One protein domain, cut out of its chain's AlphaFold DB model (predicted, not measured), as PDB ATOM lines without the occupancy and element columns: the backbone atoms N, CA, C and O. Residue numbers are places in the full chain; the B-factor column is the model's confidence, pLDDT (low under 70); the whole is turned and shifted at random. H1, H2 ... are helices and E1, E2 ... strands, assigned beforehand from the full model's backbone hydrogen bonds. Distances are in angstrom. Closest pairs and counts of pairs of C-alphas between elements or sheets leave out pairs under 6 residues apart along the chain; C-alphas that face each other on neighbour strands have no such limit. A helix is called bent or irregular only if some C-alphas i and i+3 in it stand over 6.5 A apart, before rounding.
ATOM      1  N   PHE A  84      30.119 -35.030 -32.956       93.12
ATOM      2  CA  PHE A  84      31.246 -35.736 -32.351       93.12
ATOM      3  C   PHE A  84      31.433 -37.120 -33.002       93.12
ATOM      4  O   PHE A  84      30.972 -38.128 -32.455       93.12
ATOM      5  N   PRO A  85      32.135 -37.222 -34.147       90.69
ATOM      6  CA  PRO A  85      32.291 -38.484 -34.884       90.69
ATOM      7  C   PRO A  85      32.931 -39.623 -34.075       90.69
ATOM      8  O   PRO A  85      32.646 -40.793 -34.311       90.69
ATOM      9  N   TYR A  86      33.760 -39.291 -33.083       89.75
ATOM     10  CA  TYR A  86      34.484 -40.247 -32.232       89.75
ATOM     11  C   TYR A  86      33.637 -40.847 -31.097       89.75
ATOM     12  O   TYR A  86      34.134 -41.643 -30.295       89.75
ATOM     13  N   VAL A  87      32.373 -40.431 -30.968       90.62
ATOM     14  CA  VAL A  87      31.555 -40.744 -29.790       90.62
ATOM     15  C   VAL A  87      31.190 -42.221 -29.675       90.62
ATOM     16  O   VAL A  87      31.076 -42.737 -28.567       90.62
ATOM     17  N   GLU A  88      31.061 -42.926 -30.798       90.62
ATOM     18  CA  GLU A  88      30.766 -44.361 -30.804       90.62
ATOM     19  C   GLU A  88      31.913 -45.157 -30.160       90.62
ATOM     20  O   GLU A  88      31.703 -45.891 -29.191       90.62
ATOM     21  N   ASP A  89      33.148 -44.904 -30.598       90.19
ATOM     22  CA  ASP A  89      34.354 -45.516 -30.035       90.19
ATOM     23  C   ASP A  89      34.596 -45.114 -28.577       90.19
ATOM     24  O   ASP A  89      35.136 -45.896 -27.788       90.19
ATOM     25  N   LEU A  90      34.233 -43.882 -28.204       91.44
ATOM     26  CA  LEU A  90      34.263 -43.448 -26.813       91.44
ATOM     27  C   LEU A  90      33.283 -44.273 -25.973       91.44
ATOM     28  O   LEU A  90      33.654 -44.753 -24.904       91.44
ATOM     29  N   PHE A  91      32.055 -44.483 -26.446       88.94
ATOM     30  CA  PHE A  91      31.042 -45.234 -25.704       88.94
ATOM     31  C   PHE A  91      31.452 -46.692 -25.501       88.94
ATOM     32  O   PHE A  91      31.226 -47.222 -24.412       88.94
ATOM     33  N   VAL A  92      32.108 -47.320 -26.485       87.56
ATOM     34  CA  VAL A  92      32.705 -48.662 -26.340       87.56
ATOM     35  C   VAL A  92      33.709 -48.688 -25.185       87.56
ATOM     36  O   VAL A  92      33.608 -49.532 -24.293       87.56
ATOM     37  N   ASP A  93      34.626 -47.720 -25.130       88.06
ATOM     38  CA  ASP A  93      35.596 -47.600 -24.036       88.06
ATOM     39  C   ASP A  93      34.935 -47.333 -22.681       88.06
ATOM     40  O   ASP A  93      35.486 -47.704 -21.642       88.06
ATOM     41  N   LEU A  94      33.782 -46.669 -22.667       88.06
ATOM     42  CA  LEU A  94      33.044 -46.359 -21.449       88.06
ATOM     43  C   LEU A  94      32.164 -47.515 -20.963       88.06
ATOM     44  O   LEU A  94      31.772 -47.514 -19.796       88.06
ATOM     45  N   GLN A  95      31.910 -48.545 -21.779       82.00
ATOM     46  CA  GLN A  95      31.176 -49.742 -21.340       82.00
ATOM     47  C   GLN A  95      31.862 -50.463 -20.175       82.00
ATOM     48  O   GLN A  95      31.189 -50.963 -19.277       82.00
ATOM     49  N   ARG A  96      33.200 -50.461 -20.106       83.19
ATOM     50  CA  ARG A  96      33.931 -51.062 -18.968       83.19
ATOM     51  C   ARG A  96      33.639 -50.377 -17.630       83.19
ATOM     52  O   ARG A  96      33.879 -50.955 -16.575       83.19
ATOM     53  N   TYR A  97      33.116 -49.154 -17.676       83.88
ATOM     54  CA  TYR A  97      32.727 -48.382 -16.504       83.88
ATOM     55  C   TYR A  97      31.216 -48.404 -16.264       83.88
ATOM     56  O   TYR A  97      30.715 -47.617 -15.467       83.88
ATOM     57  N   ARG A  98      30.474 -49.319 -16.906       74.12
ATOM     58  CA  ARG A  98      29.016 -49.403 -16.776       74.12
ATOM     59  C   ARG A  98      28.571 -49.467 -15.322       74.12
ATOM     60  O   ARG A  98      27.649 -48.756 -14.994       74.12
ATOM     61  N   SER A  99      29.246 -50.188 -14.432       72.38
ATOM     62  CA  SER A  99      28.890 -50.244 -12.997       72.38
ATOM     63  C   SER A  99      29.922 -49.585 -12.079       72.38
ATOM     64  O   SER A  99      30.129 -49.994 -10.935       72.38
ATOM     65  N   SER A 100      30.673 -48.606 -12.589       81.56
ATOM     66  CA  SER A 100      31.700 -47.953 -11.781       81.56
ATOM     67  C   SER A 100      31.827 -46.470 -12.071       81.56
ATOM     68  O   SER A 100      31.620 -45.986 -13.178       81.56
ATOM     69  N   ALA A 101      32.173 -45.746 -11.016       86.50
ATOM     70  CA  ALA A 101      32.470 -44.337 -11.101       86.50
ATOM     71  C   ALA A 101      33.951 -44.148 -11.451       86.50
ATOM     72  O   ALA A 101      34.815 -44.884 -10.969       86.50
ATOM     73  N   ILE A 102      34.248 -43.129 -12.245       89.94
ATOM     74  CA  ILE A 102      35.598 -42.739 -12.649       89.94
ATOM     75  C   ILE A 102      35.894 -41.323 -12.168       89.94
ATOM     76  O   ILE A 102      34.994 -40.501 -11.999       89.94
ATOM     77  N   ARG A 103      37.166 -41.002 -11.926       89.12
ATOM     78  CA  ARG A 103      37.542 -39.626 -11.571       89.12
ATOM     79  C   ARG A 103      37.458 -38.749 -12.818       89.12
ATOM     80  O   ARG A 103      37.846 -39.195 -13.896       89.12
ATOM     81  N   TYR A 104      37.073 -37.483 -12.655       89.31
ATOM     82  CA  TYR A 104      36.998 -36.525 -13.767       89.31
ATOM     83  C   TYR A 104      38.288 -36.471 -14.595       89.31
ATOM     84  O   TYR A 104      38.263 -36.620 -15.812       89.31
ATOM     85  N   LYS A 105      39.444 -36.378 -13.927       88.38
ATOM     86  CA  LYS A 105      40.754 -36.377 -14.596       88.38
ATOM     87  C   LYS A 105      41.024 -37.633 -15.437       88.38
ATOM     88  O   LYS A 105      41.691 -37.541 -16.460       88.38
ATOM     89  N   ASP A 106      40.523 -38.792 -15.005       90.25
ATOM     90  CA  ASP A 106      40.726 -40.054 -15.721       90.25
ATOM     91  C   ASP A 106      39.797 -40.110 -16.939       90.25
ATOM     92  O   ASP A 106      40.209 -40.574 -17.996       90.25
ATOM     93  N   PHE A 107      38.576 -39.574 -16.821       92.31
ATOM     94  CA  PHE A 107      37.673 -39.398 -17.958       92.31
ATOM     95  C   PHE A 107      38.285 -38.489 -19.027       92.31
ATOM     96  O   PHE A 107      38.378 -38.881 -20.186       92.31
ATOM     97  N   VAL A 108      38.808 -37.325 -18.632       91.50
ATOM     98  CA  VAL A 108      39.511 -36.412 -19.550       91.50
ATOM     99  C   VAL A 108      40.732 -37.090 -20.185       91.50
ATOM    100  O   VAL A 108      40.989 -36.919 -21.375       91.50
ATOM    101  N   ALA A 109      41.472 -37.913 -19.435       91.62
ATOM    102  CA  ALA A 109      42.583 -38.683 -19.993       91.62
ATOM    103  C   ALA A 109      42.131 -39.704 -21.056       91.62
ATOM    104  O   ALA A 109      42.861 -39.934 -22.021       91.62
ATOM    105  N   ILE A 110      40.932 -40.287 -20.924       92.25
ATOM    106  CA  ILE A 110      40.335 -41.145 -21.962       92.25
ATOM    107  C   ILE A 110      40.054 -40.324 -23.227       92.25
ATOM    108  O   ILE A 110      40.435 -40.765 -24.310       92.25
ATOM    109  N   LEU A 111      39.477 -39.121 -23.097       92.88
ATOM    110  CA  LEU A 111      39.224 -38.233 -24.242       92.88
ATOM    111  C   LEU A 111      40.527 -37.871 -24.972       92.88
ATOM    112  O   LEU A 111      40.616 -38.014 -26.192       92.88
ATOM    113  N   LYS A 112      41.578 -37.506 -24.221       91.56
ATOM    114  CA  LYS A 112      42.921 -37.238 -24.772       91.56
ATOM    115  C   LYS A 112      43.493 -38.445 -25.508       91.56
ATOM    116  O   LYS A 112      44.015 -38.305 -26.609       91.56
ATOM    117  N   LYS A 113      43.379 -39.644 -24.927       91.62
ATOM    118  CA  LYS A 113      43.877 -40.884 -25.542       91.62
ATOM    119  C   LYS A 113      43.159 -41.219 -26.855       91.62
ATOM    120  O   LYS A 113      43.773 -41.823 -27.729       91.62
ATOM    121  N   LYS A 114      41.891 -40.825 -27.003       88.69
ATOM    122  CA  LYS A 114      41.118 -40.972 -28.248       88.69
ATOM    123  C   LYS A 114      41.491 -39.946 -29.324       88.69
ATOM    124  O   LYS A 114      40.957 -40.021 -30.422       88.69
ATOM    125  N   GLY A 115      42.401 -39.014 -29.033       88.38
ATOM    126  CA  GLY A 115      42.809 -37.977 -29.979       88.38
ATOM    127  C   GLY A 115      41.758 -36.886 -30.181       88.38
ATOM    128  O   GLY A 115      41.857 -36.137 -31.145       88.38
ATOM    129  N   ILE A 116      40.771 -36.785 -29.283       88.94
ATOM    130  CA  ILE A 116      39.781 -35.705 -29.322       88.94
ATOM    131  C   ILE A 116      40.519 -34.391 -29.004       88.94
ATOM    132  O   ILE A 116      41.259 -34.360 -28.010       88.94
ATOM    133  N   PRO A 117      40.366 -33.319 -29.799       85.88
ATOM    134  CA  PRO A 117      40.993 -32.027 -29.523       85.88
ATOM    135  C   PRO A 117      40.541 -31.440 -28.179       85.88
ATOM    136  O   PRO A 117      39.367 -31.516 -27.832       85.88
ATOM    137  N   GLU A 118      41.452 -30.814 -27.425       84.69
ATOM    138  CA  GLU A 118      41.108 -30.186 -26.133       84.69
ATOM    139  C   GLU A 118      39.954 -29.166 -26.212       84.69
ATOM    140  O   GLU A 118      39.101 -29.211 -25.325       84.69
ATOM    141  N   PRO A 119      39.844 -28.313 -27.255       84.19
ATOM    142  CA  PRO A 119      38.701 -27.408 -27.398       84.19
ATOM    143  C   PRO A 119      37.345 -28.124 -27.486       84.19
ATOM    144  O   PRO A 119      36.327 -27.551 -27.117       84.19
ATOM    145  N   GLU A 120      37.322 -29.376 -27.952       89.06
ATOM    146  CA  GLU A 120      36.098 -30.173 -28.091       89.06
ATOM    147  C   GLU A 120      35.767 -30.977 -26.826       89.06
ATOM    148  O   GLU A 120      34.652 -31.482 -26.697       89.06
ATOM    149  N   HIS A 121      36.699 -31.106 -25.869       91.69
ATOM    150  CA  HIS A 121      36.456 -31.882 -24.645       91.69
ATOM    151  C   HIS A 121      35.308 -31.300 -23.844       91.69
ATOM    152  O   HIS A 121      34.420 -32.041 -23.439       91.69
ATOM    153  N   GLU A 122      35.334 -29.991 -23.612       91.06
ATOM    154  CA  GLU A 122      34.333 -29.323 -22.788       91.06
ATOM    155  C   GLU A 122      32.946 -29.411 -23.430       91.06
ATOM    156  O   GLU A 122      32.015 -29.879 -22.780       91.06
ATOM    157  N   ALA A 123      32.846 -29.103 -24.728       93.31
ATOM    158  CA  ALA A 123      31.604 -29.204 -25.493       93.31
ATOM    159  C   ALA A 123      31.031 -30.633 -25.495       93.31
ATOM    160  O   ALA A 123      29.831 -30.832 -25.284       93.31
ATOM    161  N   LEU A 124      31.885 -31.647 -25.673       94.25
ATOM    162  CA  LEU A 124      31.466 -33.045 -25.603       94.25
ATOM    163  C   LEU A 124      30.994 -33.413 -24.192       94.25
ATOM    164  O   LEU A 124      29.929 -34.006 -24.042       94.25
ATOM    165  N   ILE A 125      31.760 -33.075 -23.151       94.00
ATOM    166  CA  ILE A 125      31.398 -33.379 -21.759       94.00
ATOM    167  C   ILE A 125      30.057 -32.726 -21.415       94.00
ATOM    168  O   ILE A 125      29.168 -33.403 -20.898       94.00
ATOM    169  N   GLU A 126      29.897 -31.441 -21.724       94.00
ATOM    170  CA  GLU A 126      28.667 -30.687 -21.497       94.00
ATOM    171  C   GLU A 126      27.486 -31.326 -22.228       94.00
ATOM    172  O   GLU A 126      26.444 -31.580 -21.619       94.00
ATOM    173  N   THR A 127      27.674 -31.699 -23.496       93.69
ATOM    174  CA  THR A 127      26.660 -32.415 -24.276       93.69
ATOM    175  C   THR A 127      26.280 -33.737 -23.615       93.69
ATOM    176  O   THR A 127      25.096 -34.052 -23.499       93.69
ATOM    177  N   LEU A 128      27.245 -34.519 -23.131       92.38
ATOM    178  CA  LEU A 128      26.954 -35.793 -22.476       92.38
ATOM    179  C   LEU A 128      26.239 -35.616 -21.123       92.38
ATOM    180  O   LEU A 128      25.424 -36.470 -20.766       92.38
ATOM    181  N   PHE A 129      26.484 -34.526 -20.390       91.38
ATOM    182  CA  PHE A 129      25.682 -34.146 -19.217       91.38
ATOM    183  C   PHE A 129      24.256 -33.759 -19.618       91.38
ATOM    184  O   PHE A 129      23.296 -34.323 -19.097       91.38
ATOM    185  N   LEU A 130      24.108 -32.870 -20.605       89.81
ATOM    186  CA  LEU A 130      22.814 -32.398 -21.102       89.81
ATOM    187  C   LEU A 130      21.937 -33.546 -21.621       89.81
ATOM    188  O   LEU A 130      20.725 -33.569 -21.413       89.81
ATOM    189  N   LYS A 131      22.550 -34.526 -22.293       87.00
ATOM    190  CA  LYS A 131      21.873 -35.728 -22.798       87.00
ATOM    191  C   LYS A 131      21.618 -36.781 -21.713       87.00
ATOM    192  O   LYS A 131      21.027 -37.816 -22.016       87.00
ATOM    193  N   GLY A 132      22.041 -36.535 -20.472       84.00
ATOM    194  CA  GLY A 132      21.849 -37.441 -19.339       84.00
ATOM    195  C   GLY A 132      22.679 -38.722 -19.427       84.00
ATOM    196  O   GLY A 132      22.317 -39.726 -18.815       84.00
ATOM    197  N   TYR A 133      23.763 -38.715 -20.206       87.69
ATOM    198  CA  TYR A 133      24.700 -39.831 -20.287       87.69
ATOM    199  C   TYR A 133      25.679 -39.818 -19.111       87.69
ATOM    200  O   TYR A 133      25.894 -40.851 -18.472       87.69
ATOM    201  N   LEU A 134      26.229 -38.642 -18.792       90.94
ATOM    202  CA  LEU A 134      27.076 -38.443 -17.620       90.94
ATOM    203  C   LEU A 134      26.250 -38.021 -16.410       90.94
ATOM    204  O   LEU A 134      25.311 -37.235 -16.507       90.94
ATOM    205  N   LEU A 135      26.663 -38.522 -15.250       90.56
ATOM    206  CA  LEU A 135      26.207 -38.049 -13.952       90.56
ATOM    207  C   LEU A 135      27.429 -37.810 -13.076       90.56
ATOM    208  O   LEU A 135      28.243 -38.709 -12.870       90.56
ATOM    209  N   GLY A 136      27.559 -36.604 -12.547       91.38
ATOM    210  CA  GLY A 136      28.503 -36.324 -11.485       91.38
ATOM    211  C   GLY A 136      27.928 -36.778 -10.150       91.38
ATOM    212  O   GLY A 136      26.717 -36.818  -9.954       91.38
ATOM    213  N   TYR A 137      28.788 -37.108  -9.203       88.81
ATOM    214  CA  TYR A 137      28.354 -37.451  -7.860       88.81
ATOM    215  C   TYR A 137      29.318 -36.882  -6.837       88.81
ATOM    216  O   TYR A 137      30.515 -37.176  -6.886       88.81
ATOM    217  N   ASN A 138      28.794 -36.079  -5.915       86.50
ATOM    218  CA  ASN A 138      29.567 -35.544  -4.808       86.50
ATOM    219  C   ASN A 138      29.373 -36.436  -3.574       86.50
ATOM    220  O   ASN A 138      28.309 -36.464  -2.962       86.50
ATOM    221  N   HIS A 139      30.431 -37.148  -3.185       80.94
ATOM    222  CA  HIS A 139      30.435 -38.018  -2.010       80.94
ATOM    223  C   HIS A 139      30.323 -37.258  -0.686       80.94
ATOM    224  O   HIS A 139      29.905 -37.845   0.306       80.94
ATOM    225  N   SER A 140      30.717 -35.983  -0.642       80.81
ATOM    226  CA  SER A 140      30.626 -35.161   0.567       80.81
ATOM    227  C   SER A 140      29.199 -34.697   0.842       80.81
ATOM    228  O   SER A 140      28.777 -34.717   1.991       80.81
ATOM    229  N   SER A 141      28.450 -34.307  -0.193       81.88
ATOM    230  CA  SER A 141      27.043 -33.905  -0.050       81.88
ATOM    231  C   SER A 141      26.053 -35.054  -0.253       81.88
ATOM    232  O   SER A 141      24.880 -34.895   0.065       81.88
ATOM    233  N   ASN A 142      26.507 -36.207  -0.762       82.12
ATOM    234  CA  ASN A 142      25.665 -37.349  -1.133       82.12
ATOM    235  C   ASN A 142      24.620 -36.996  -2.214       82.12
ATOM    236  O   ASN A 142      23.558 -37.617  -2.282       82.12
ATOM    237  N   LEU A 143      24.917 -35.997  -3.056       83.12
ATOM    238  CA  LEU A 143      24.009 -35.495  -4.089       83.12
ATOM    239  C   LEU A 143      24.533 -35.769  -5.509       83.12
ATOM    240  O   LEU A 143      25.740 -35.641  -5.762       83.12
ATOM    241  N   PRO A 144      23.633 -36.118  -6.450       87.88
ATOM    242  CA  PRO A 144      23.963 -36.150  -7.868       87.88
ATOM    243  C   PRO A 144      24.216 -34.735  -8.406       87.88
ATOM    244  O   PRO A 144      23.600 -33.767  -7.968       87.88
ATOM    245  N   ILE A 145      25.105 -34.641  -9.388       89.69
ATOM    246  CA  ILE A 145      25.422 -33.436 -10.151       89.69
ATOM    247  C   ILE A 145      25.041 -33.707 -11.606       89.69
ATOM    248  O   ILE A 145      25.542 -34.657 -12.212       89.69
ATOM    249  N   THR A 146      24.152 -32.893 -12.163       89.12
ATOM    250  CA  THR A 146      23.553 -33.119 -13.489       89.12
ATOM    251  C   THR A 146      24.090 -32.189 -14.573       89.12
ATOM    252  O   THR A 146      23.671 -32.301 -15.719       89.12
ATOM    253  N   ASP A 147      25.018 -31.294 -14.238       92.75
ATOM    254  CA  ASP A 147      25.599 -30.326 -15.165       92.75
ATOM    255  C   ASP A 147      27.113 -30.154 -14.956       92.75
ATOM    256  O   ASP A 147      27.655 -30.402 -13.871       92.75
ATOM    257  N   LEU A 148      27.805 -29.734 -16.018       91.19
ATOM    258  CA  LEU A 148      29.260 -29.595 -16.021       91.19
ATOM    259  C   LEU A 148      29.741 -28.439 -15.133       91.19
ATOM    260  O   LEU A 148      30.740 -28.592 -14.436       91.19
ATOM    261  N   GLN A 149      29.034 -27.310 -15.106       90.62
ATOM    262  CA  GLN A 149      29.435 -26.131 -14.329       90.62
ATOM    263  C   GLN A 149      29.502 -26.455 -12.831       90.62
ATOM    264  O   GLN A 149      30.526 -26.238 -12.178       90.62
ATOM    265  N   THR A 150      28.452 -27.081 -12.302       90.25
ATOM    266  CA  THR A 150      28.401 -27.564 -10.922       90.25
ATOM    267  C   THR A 150      29.479 -28.614 -10.672       90.25
ATOM    268  O   THR A 150      30.122 -28.591  -9.622       90.25
ATOM    269  N   LEU A 151      29.730 -29.523 -11.623       90.69
ATOM    270  CA  LEU A 151      30.797 -30.515 -11.490       90.69
ATOM    271  C   LEU A 151      32.156 -29.834 -11.310       90.69
ATOM    272  O   LEU A 151      32.844 -30.128 -10.335       90.69
ATOM    273  N   LEU A 152      32.513 -28.911 -12.207       89.06
ATOM    274  CA  LEU A 152      33.781 -28.181 -12.183       89.06
ATOM    275  C   LEU A 152      33.938 -27.352 -10.903       89.06
ATOM    276  O   LEU A 152      35.001 -27.392 -10.287       89.06
ATOM    277  N   ALA A 153      32.872 -26.691 -10.443       87.38
ATOM    278  CA  ALA A 153      32.873 -25.954  -9.178       87.38
ATOM    279  C   ALA A 153      33.157 -26.857  -7.960       87.38
ATOM    280  O   ALA A 153      33.769 -26.421  -6.988       87.38
ATOM    281  N   ASN A 154      32.759 -28.133  -8.015       86.19
ATOM    282  CA  ASN A 154      32.998 -29.107  -6.946       86.19
ATOM    283  C   ASN A 154      34.357 -29.836  -7.064       86.19
ATOM    284  O   ASN A 154      34.729 -30.584  -6.156       86.19
ATOM    285  N   LEU A 155      35.126 -29.633  -8.144       84.19
ATOM    286  CA  LEU A 155      36.439 -30.263  -8.365       84.19
ATOM    287  C   LEU A 155      37.597 -29.588  -7.603       84.19
ATOM    288  O   LEU A 155      38.745 -29.749  -8.018       84.19
ATOM    289  N   GLU A 156      37.324 -28.869  -6.504       66.19
ATOM    290  CA  GLU A 156      38.298 -28.043  -5.769       66.19
ATOM    291  C   GLU A 156      39.725 -28.628  -5.716       66.19
ATOM    292  O   GLU A 156      39.907 -29.835  -5.488       66.19
ATOM    293  N   PRO A 157      40.764 -27.781  -5.853       57.31
ATOM    294  CA  PRO A 157      42.146 -28.231  -5.814       57.31
ATOM    295  C   PRO A 157      42.460 -28.880  -4.460       57.31
ATOM    296  O   PRO A 157      42.623 -28.217  -3.440       57.31
ATOM    297  N   GLN A 158      42.571 -30.210  -4.448       57.06
ATOM    298  CA  GLN A 158      42.997 -30.940  -3.257       57.06
ATOM    299  C   GLN A 158      44.441 -30.577  -2.905       57.06
ATOM    300  O   GLN A 158      45.344 -30.704  -3.741       57.06
ATOM    301  N   THR A 159      44.666 -30.204  -1.646       57.72
ATOM    302  CA  THR A 159      46.016 -30.043  -1.090       57.72
ATOM    303  C   THR A 159      46.795 -31.365  -1.153       57.72
ATOM    304  O   THR A 159      46.216 -32.455  -1.204       57.72
ATOM    305  N   PHE A 160      48.131 -31.284  -1.141       53.09
ATOM    306  CA  PHE A 160      49.030 -32.444  -1.239       53.09
ATOM    307  C   PHE A 160      48.691 -33.561  -0.232       53.09
ATOM    308  O   PHE A 160      48.637 -34.731  -0.606       53.09
ATOM    309  N   TRP A 161      48.366 -33.196   1.012       52.66
ATOM    310  CA  TRP A 161      47.970 -34.133   2.070       52.66
ATOM    311  C   TRP A 161      46.595 -34.773   1.835       52.66
ATOM    312  O   TRP A 161      46.414 -35.969   2.058       52.66
ATOM    313  N   GLN A 162      45.625 -34.016   1.314       55.00
ATOM    314  CA  GLN A 162      44.285 -34.534   1.015       55.00
ATOM    315  C   GLN A 162      44.306 -35.592  -0.098       55.00
ATOM    316  O   GLN A 162      43.509 -36.531  -0.046       55.00
ATOM    317  N   ARG A 163      45.251 -35.508  -1.048       56.16
ATOM    318  CA  ARG A 163      45.413 -36.505  -2.124       56.16
ATOM    319  C   ARG A 163      45.803 -37.899  -1.623       56.16
ATOM    320  O   ARG A 163      45.522 -38.871  -2.319       56.16
ATOM    321  N   TRP A 164      46.454 -37.997  -0.462       53.19
ATOM    322  CA  TRP A 164      46.926 -39.267   0.103       53.19
ATOM    323  C   TRP A 164      45.936 -39.916   1.076       53.19
ATOM    324  O   TRP A 164      45.964 -41.132   1.240       53.19
ATOM    325  N   VAL A 165      45.054 -39.132   1.705       53.22
ATOM    326  CA  VAL A 165      44.195 -39.615   2.805       53.22
ATOM    327  C   VAL A 165      42.710 -39.661   2.428       53.22
ATOM    328  O   VAL A 165      41.956 -40.452   2.992       53.22
ATOM    329  N   SER A 166      42.256 -38.846   1.468       55.97
ATOM    330  CA  SER A 166      40.824 -38.709   1.172       55.97
ATOM    331  C   SER A 166      40.412 -39.386  -0.135       55.97
ATOM    332  O   SER A 166      41.070 -39.257  -1.170       55.97
ATOM    333  N   LYS A 167      39.278 -40.098  -0.098       59.62
ATOM    334  CA  LYS A 167      38.600 -40.559  -1.315       59.62
ATOM    335  C   LYS A 167      38.264 -39.339  -2.190       59.62
ATOM    336  O   LYS A 167      37.965 -38.272  -1.649       59.62
ATOM    337  N   PRO A 168      38.304 -39.470  -3.528       61.38
ATOM    338  CA  PRO A 168      37.909 -38.386  -4.421       61.38
ATOM    339  C   PRO A 168      36.507 -37.886  -4.052       61.38
ATOM    340  O   PRO A 168      35.569 -38.676  -3.960       61.38
ATOM    341  N   LYS A 169      36.388 -36.574  -3.816       75.62
ATOM    342  CA  LYS A 169      35.129 -35.942  -3.395       75.62
ATOM    343  C   LYS A 169      34.063 -36.010  -4.487       75.62
ATOM    344  O   LYS A 169      32.886 -36.137  -4.175       75.62
ATOM    345  N   VAL A 170      34.485 -35.969  -5.750       82.69
ATOM    346  CA  VAL A 170      33.602 -35.958  -6.916       82.69
ATOM    347  C   VAL A 170      34.024 -37.038  -7.902       82.69
ATOM    348  O   VAL A 170      35.207 -37.164  -8.231       82.69
ATOM    349  N   LEU A 171      33.048 -37.806  -8.380       87.88
ATOM    350  CA  LEU A 171      33.220 -38.833  -9.403       87.88
ATOM    351  C   LEU A 171      32.226 -38.629 -10.551       87.88
ATOM    352  O   LEU A 171      31.200 -37.979 -10.378       87.88
ATOM    353  N   ILE A 172      32.538 -39.203 -11.709       89.19
ATOM    354  CA  ILE A 172      31.654 -39.296 -12.870       89.19
ATOM    355  C   ILE A 172      31.169 -40.738 -12.996       89.19
ATOM    356  O   ILE A 172      31.967 -41.670 -12.946       89.19
ATOM    357  N   TYR A 173      29.881 -40.917 -13.236       87.88
ATOM    358  CA  TYR A 173      29.292 -42.162 -13.702       87.88
ATOM    359  C   TYR A 173      29.049 -42.044 -15.210       87.88
ATOM    360  O   TYR A 173      28.156 -41.295 -15.613       87.88
ATOM    361  N   PRO A 174      29.818 -42.756 -16.055       79.62
ATOM    362  CA  PRO A 174      29.704 -42.668 -17.512       79.62
ATOM    363  C   PRO A 174      28.489 -43.408 -18.087       79.62
ATOM    364  O   PRO A 174      28.420 -43.647 -19.281       79.62
ATOM    365  N   HIS A 175      27.534 -43.771 -17.236       79.56
ATOM    366  CA  HIS A 175      26.211 -44.256 -17.592       79.56
ATOM    367  C   HIS A 175      25.287 -43.810 -16.461       79.56
ATOM    368  O   HIS A 175      25.108 -44.531 -15.485       79.56
ATOM    369  N   ALA A 176      24.706 -42.613 -16.531       74.19
ATOM    370  CA  ALA A 176      23.865 -42.091 -15.445       74.19
ATOM    371  C   ALA A 176      22.784 -43.096 -15.003       74.19
ATOM    372  O   ALA A 176      22.426 -43.174 -13.832       74.19
ATOM    373  N   LYS A 177      22.291 -43.920 -15.937       73.56
ATOM    374  CA  LYS A 177      21.271 -44.943 -15.680       73.56
ATOM    375  C   LYS A 177      21.779 -46.141 -14.876       73.56
ATOM    376  O   LYS A 177      21.025 -46.705 -14.087       73.56
ATOM    377  N   SER A 178      23.057 -46.490 -14.987       66.88
ATOM    378  CA  SER A 178      23.641 -47.567 -14.187       66.88
ATOM    379  C   SER A 178      23.898 -47.169 -12.737       66.88
ATOM    380  O   SER A 178      23.818 -48.018 -11.852       66.88
ATOM    381  N   TYR A 179      24.093 -45.878 -12.455       66.81
ATOM    382  CA  TYR A 179      24.088 -45.374 -11.082       66.81
ATOM    383  C   TYR A 179      22.775 -45.740 -10.364       66.81
ATOM    384  O   TYR A 179      22.793 -46.153  -9.200       66.81
ATOM    385  N   TYR A 180      21.632 -45.677 -11.055       65.50
ATOM    386  CA  TYR A 180      20.342 -46.093 -10.489       65.50
ATOM    387  C   TYR A 180      20.222 -47.615 -10.307       65.50
ATOM    388  O   TYR A 180      19.487 -48.054  -9.423       65.50
ATOM    389  N   LEU A 181      20.951 -48.419 -11.088       63.00
ATOM    390  CA  LEU A 181      21.059 -49.869 -10.882       63.00
ATOM    391  C   LEU A 181      21.923 -50.190  -9.649       63.00
ATOM    392  O   LEU A 181      21.531 -50.992  -8.800       63.00
ATOM    393  N   ASP A 182      23.072 -49.529  -9.506       62.62
ATOM    394  CA  ASP A 182      24.054 -49.840  -8.462       62.62
ATOM    395  C   ASP A 182      23.707 -49.245  -7.092       62.62
ATOM    396  O   ASP A 182      23.909 -49.900  -6.067       62.62
ATOM    397  N   SER A 183      23.128 -48.041  -7.039       60.03
ATOM    398  CA  SER A 183      22.608 -47.460  -5.788       60.03
ATOM    399  C   SER A 183      21.516 -48.333  -5.160       60.03
ATOM    400  O   SER A 183      21.409 -48.405  -3.936       60.03
ATOM    401  N   LYS A 184      20.753 -49.072  -5.978       52.12
ATOM    402  CA  LYS A 184      19.740 -50.034  -5.514       52.12
ATOM    403  C   LYS A 184      20.342 -51.354  -5.027       52.12
ATOM    404  O   LYS A 184      19.825 -51.913  -4.066       52.12
ATOM    405  N   LYS A 185      21.443 -51.829  -5.622       47.25
ATOM    406  CA  LYS A 185      22.182 -53.006  -5.118       47.25
ATOM    407  C   LYS A 185      22.834 -52.741  -3.757       47.25
ATOM    408  O   LYS A 185      22.867 -53.634  -2.919       47.25
ATOM    409  N   ARG A 186      23.317 -51.515  -3.518       42.00
ATOM    410  CA  ARG A 186      23.955 -51.119  -2.245       42.00
ATOM    411  C   ARG A 186      22.976 -50.918  -1.084       42.00
ATOM    412  O   ARG A 186      23.408 -50.990   0.052       42.00
ATOM    413  N   ALA A 187      21.684 -50.723  -1.353       36.38
ATOM    414  CA  ALA A 187      20.643 -50.607  -0.325       36.38
ATOM    415  C   ALA A 187      20.187 -51.962   0.266       36.38
ATOM    416  O   ALA A 187      19.251 -51.995   1.055       36.38
ATOM    417  N   ARG A 188      20.814 -53.081  -0.136       29.55
ATOM    418  CA  ARG A 188      20.520 -54.442   0.350       29.55
ATOM    419  C   ARG A 188      21.491 -54.945   1.434       29.55
ATOM    420  O   ARG A 188      21.552 -56.152   1.654       29.55
TER     421      ARG A 188
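This is residues 84 to 188 of the 189 residues of an uncharacterized protein of Zetaproteobacteria bacterium CG12_big_fil_rev_8_21_14_0_65_55_1124 (UniProt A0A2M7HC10). A small three-stranded sheet sits in the middle, with H4 over one face and H6 standing up from the other. H1, H2 and H3 gather toward one end of the strands, and residues 159 to 165, with H5, stick out. The 105 printed residues hold six helices and three strands, in the order H1 H2 H3 E1 E2 H4 H5 E3 H6; the sheet, E2 E1 E3, is antiparallel. The class is mostly helix, and the whole is compact, with a radius of gyration of the C-alphas of 13.9 A and spans of 37 by 36 by 22 A.

H1, residues 87 to 95, begins at C-alpha 87 (31.555, -40.744, -29.790). H2 is residues 104 to 113, 14.3 A; H3, residues 118 to 130, 19.1 A. E1 is 135 to 138, E2 143 to 145, H4 148 to 154, H5 162 to 165, E3 170 to 173. H6, residues 176 to 186, 16.0 A, ends at C-alpha 186 (23.955, -51.119, -2.245).

H1 is close to H2 but not clearly touching, C-alphas 90 and 111 being closest at 7.6 A. H2 and H3 only just touch, with 3 pairs of C-alphas within 8 A; Leu 111 and His 121 are closest, 6.9 A. H3 is only just irregular: C-alphas 119 and 122 are 6.6 A apart. H3, with residues 125 to 129 alone, only just touches H4 with 3 such pairs; C-alphas 126 and 148 are closest, 5.6 A. E1 and E2 form a hairpin, N 136 to O 145 being 2.8 A; between E1 and E3, N 137 to O 171 is 2.8 A. E2, H4 H5 and E3 make a split strand-helix-strand unit, two same-way strands with E1 between them, its crossover right-handed. H2 only grazes the sheet with residues 104 to 107. H4 has a height over the sheet of 9.0 A, and H6, on the opposite face, rises 57 degrees. Every O i to N i+4 pair is within hydrogen-bond range in H1, H2 and H4, against 7 of 9 in H3 and 5 of 7 in H6; H5 is too short for one.

The C-alphas of Pro 119 and Arg 188 are farthest apart, 42.8 A. The printed part has no cut and no long link. Residues 156 to 168 and 178 to 188 have pLDDT under 70.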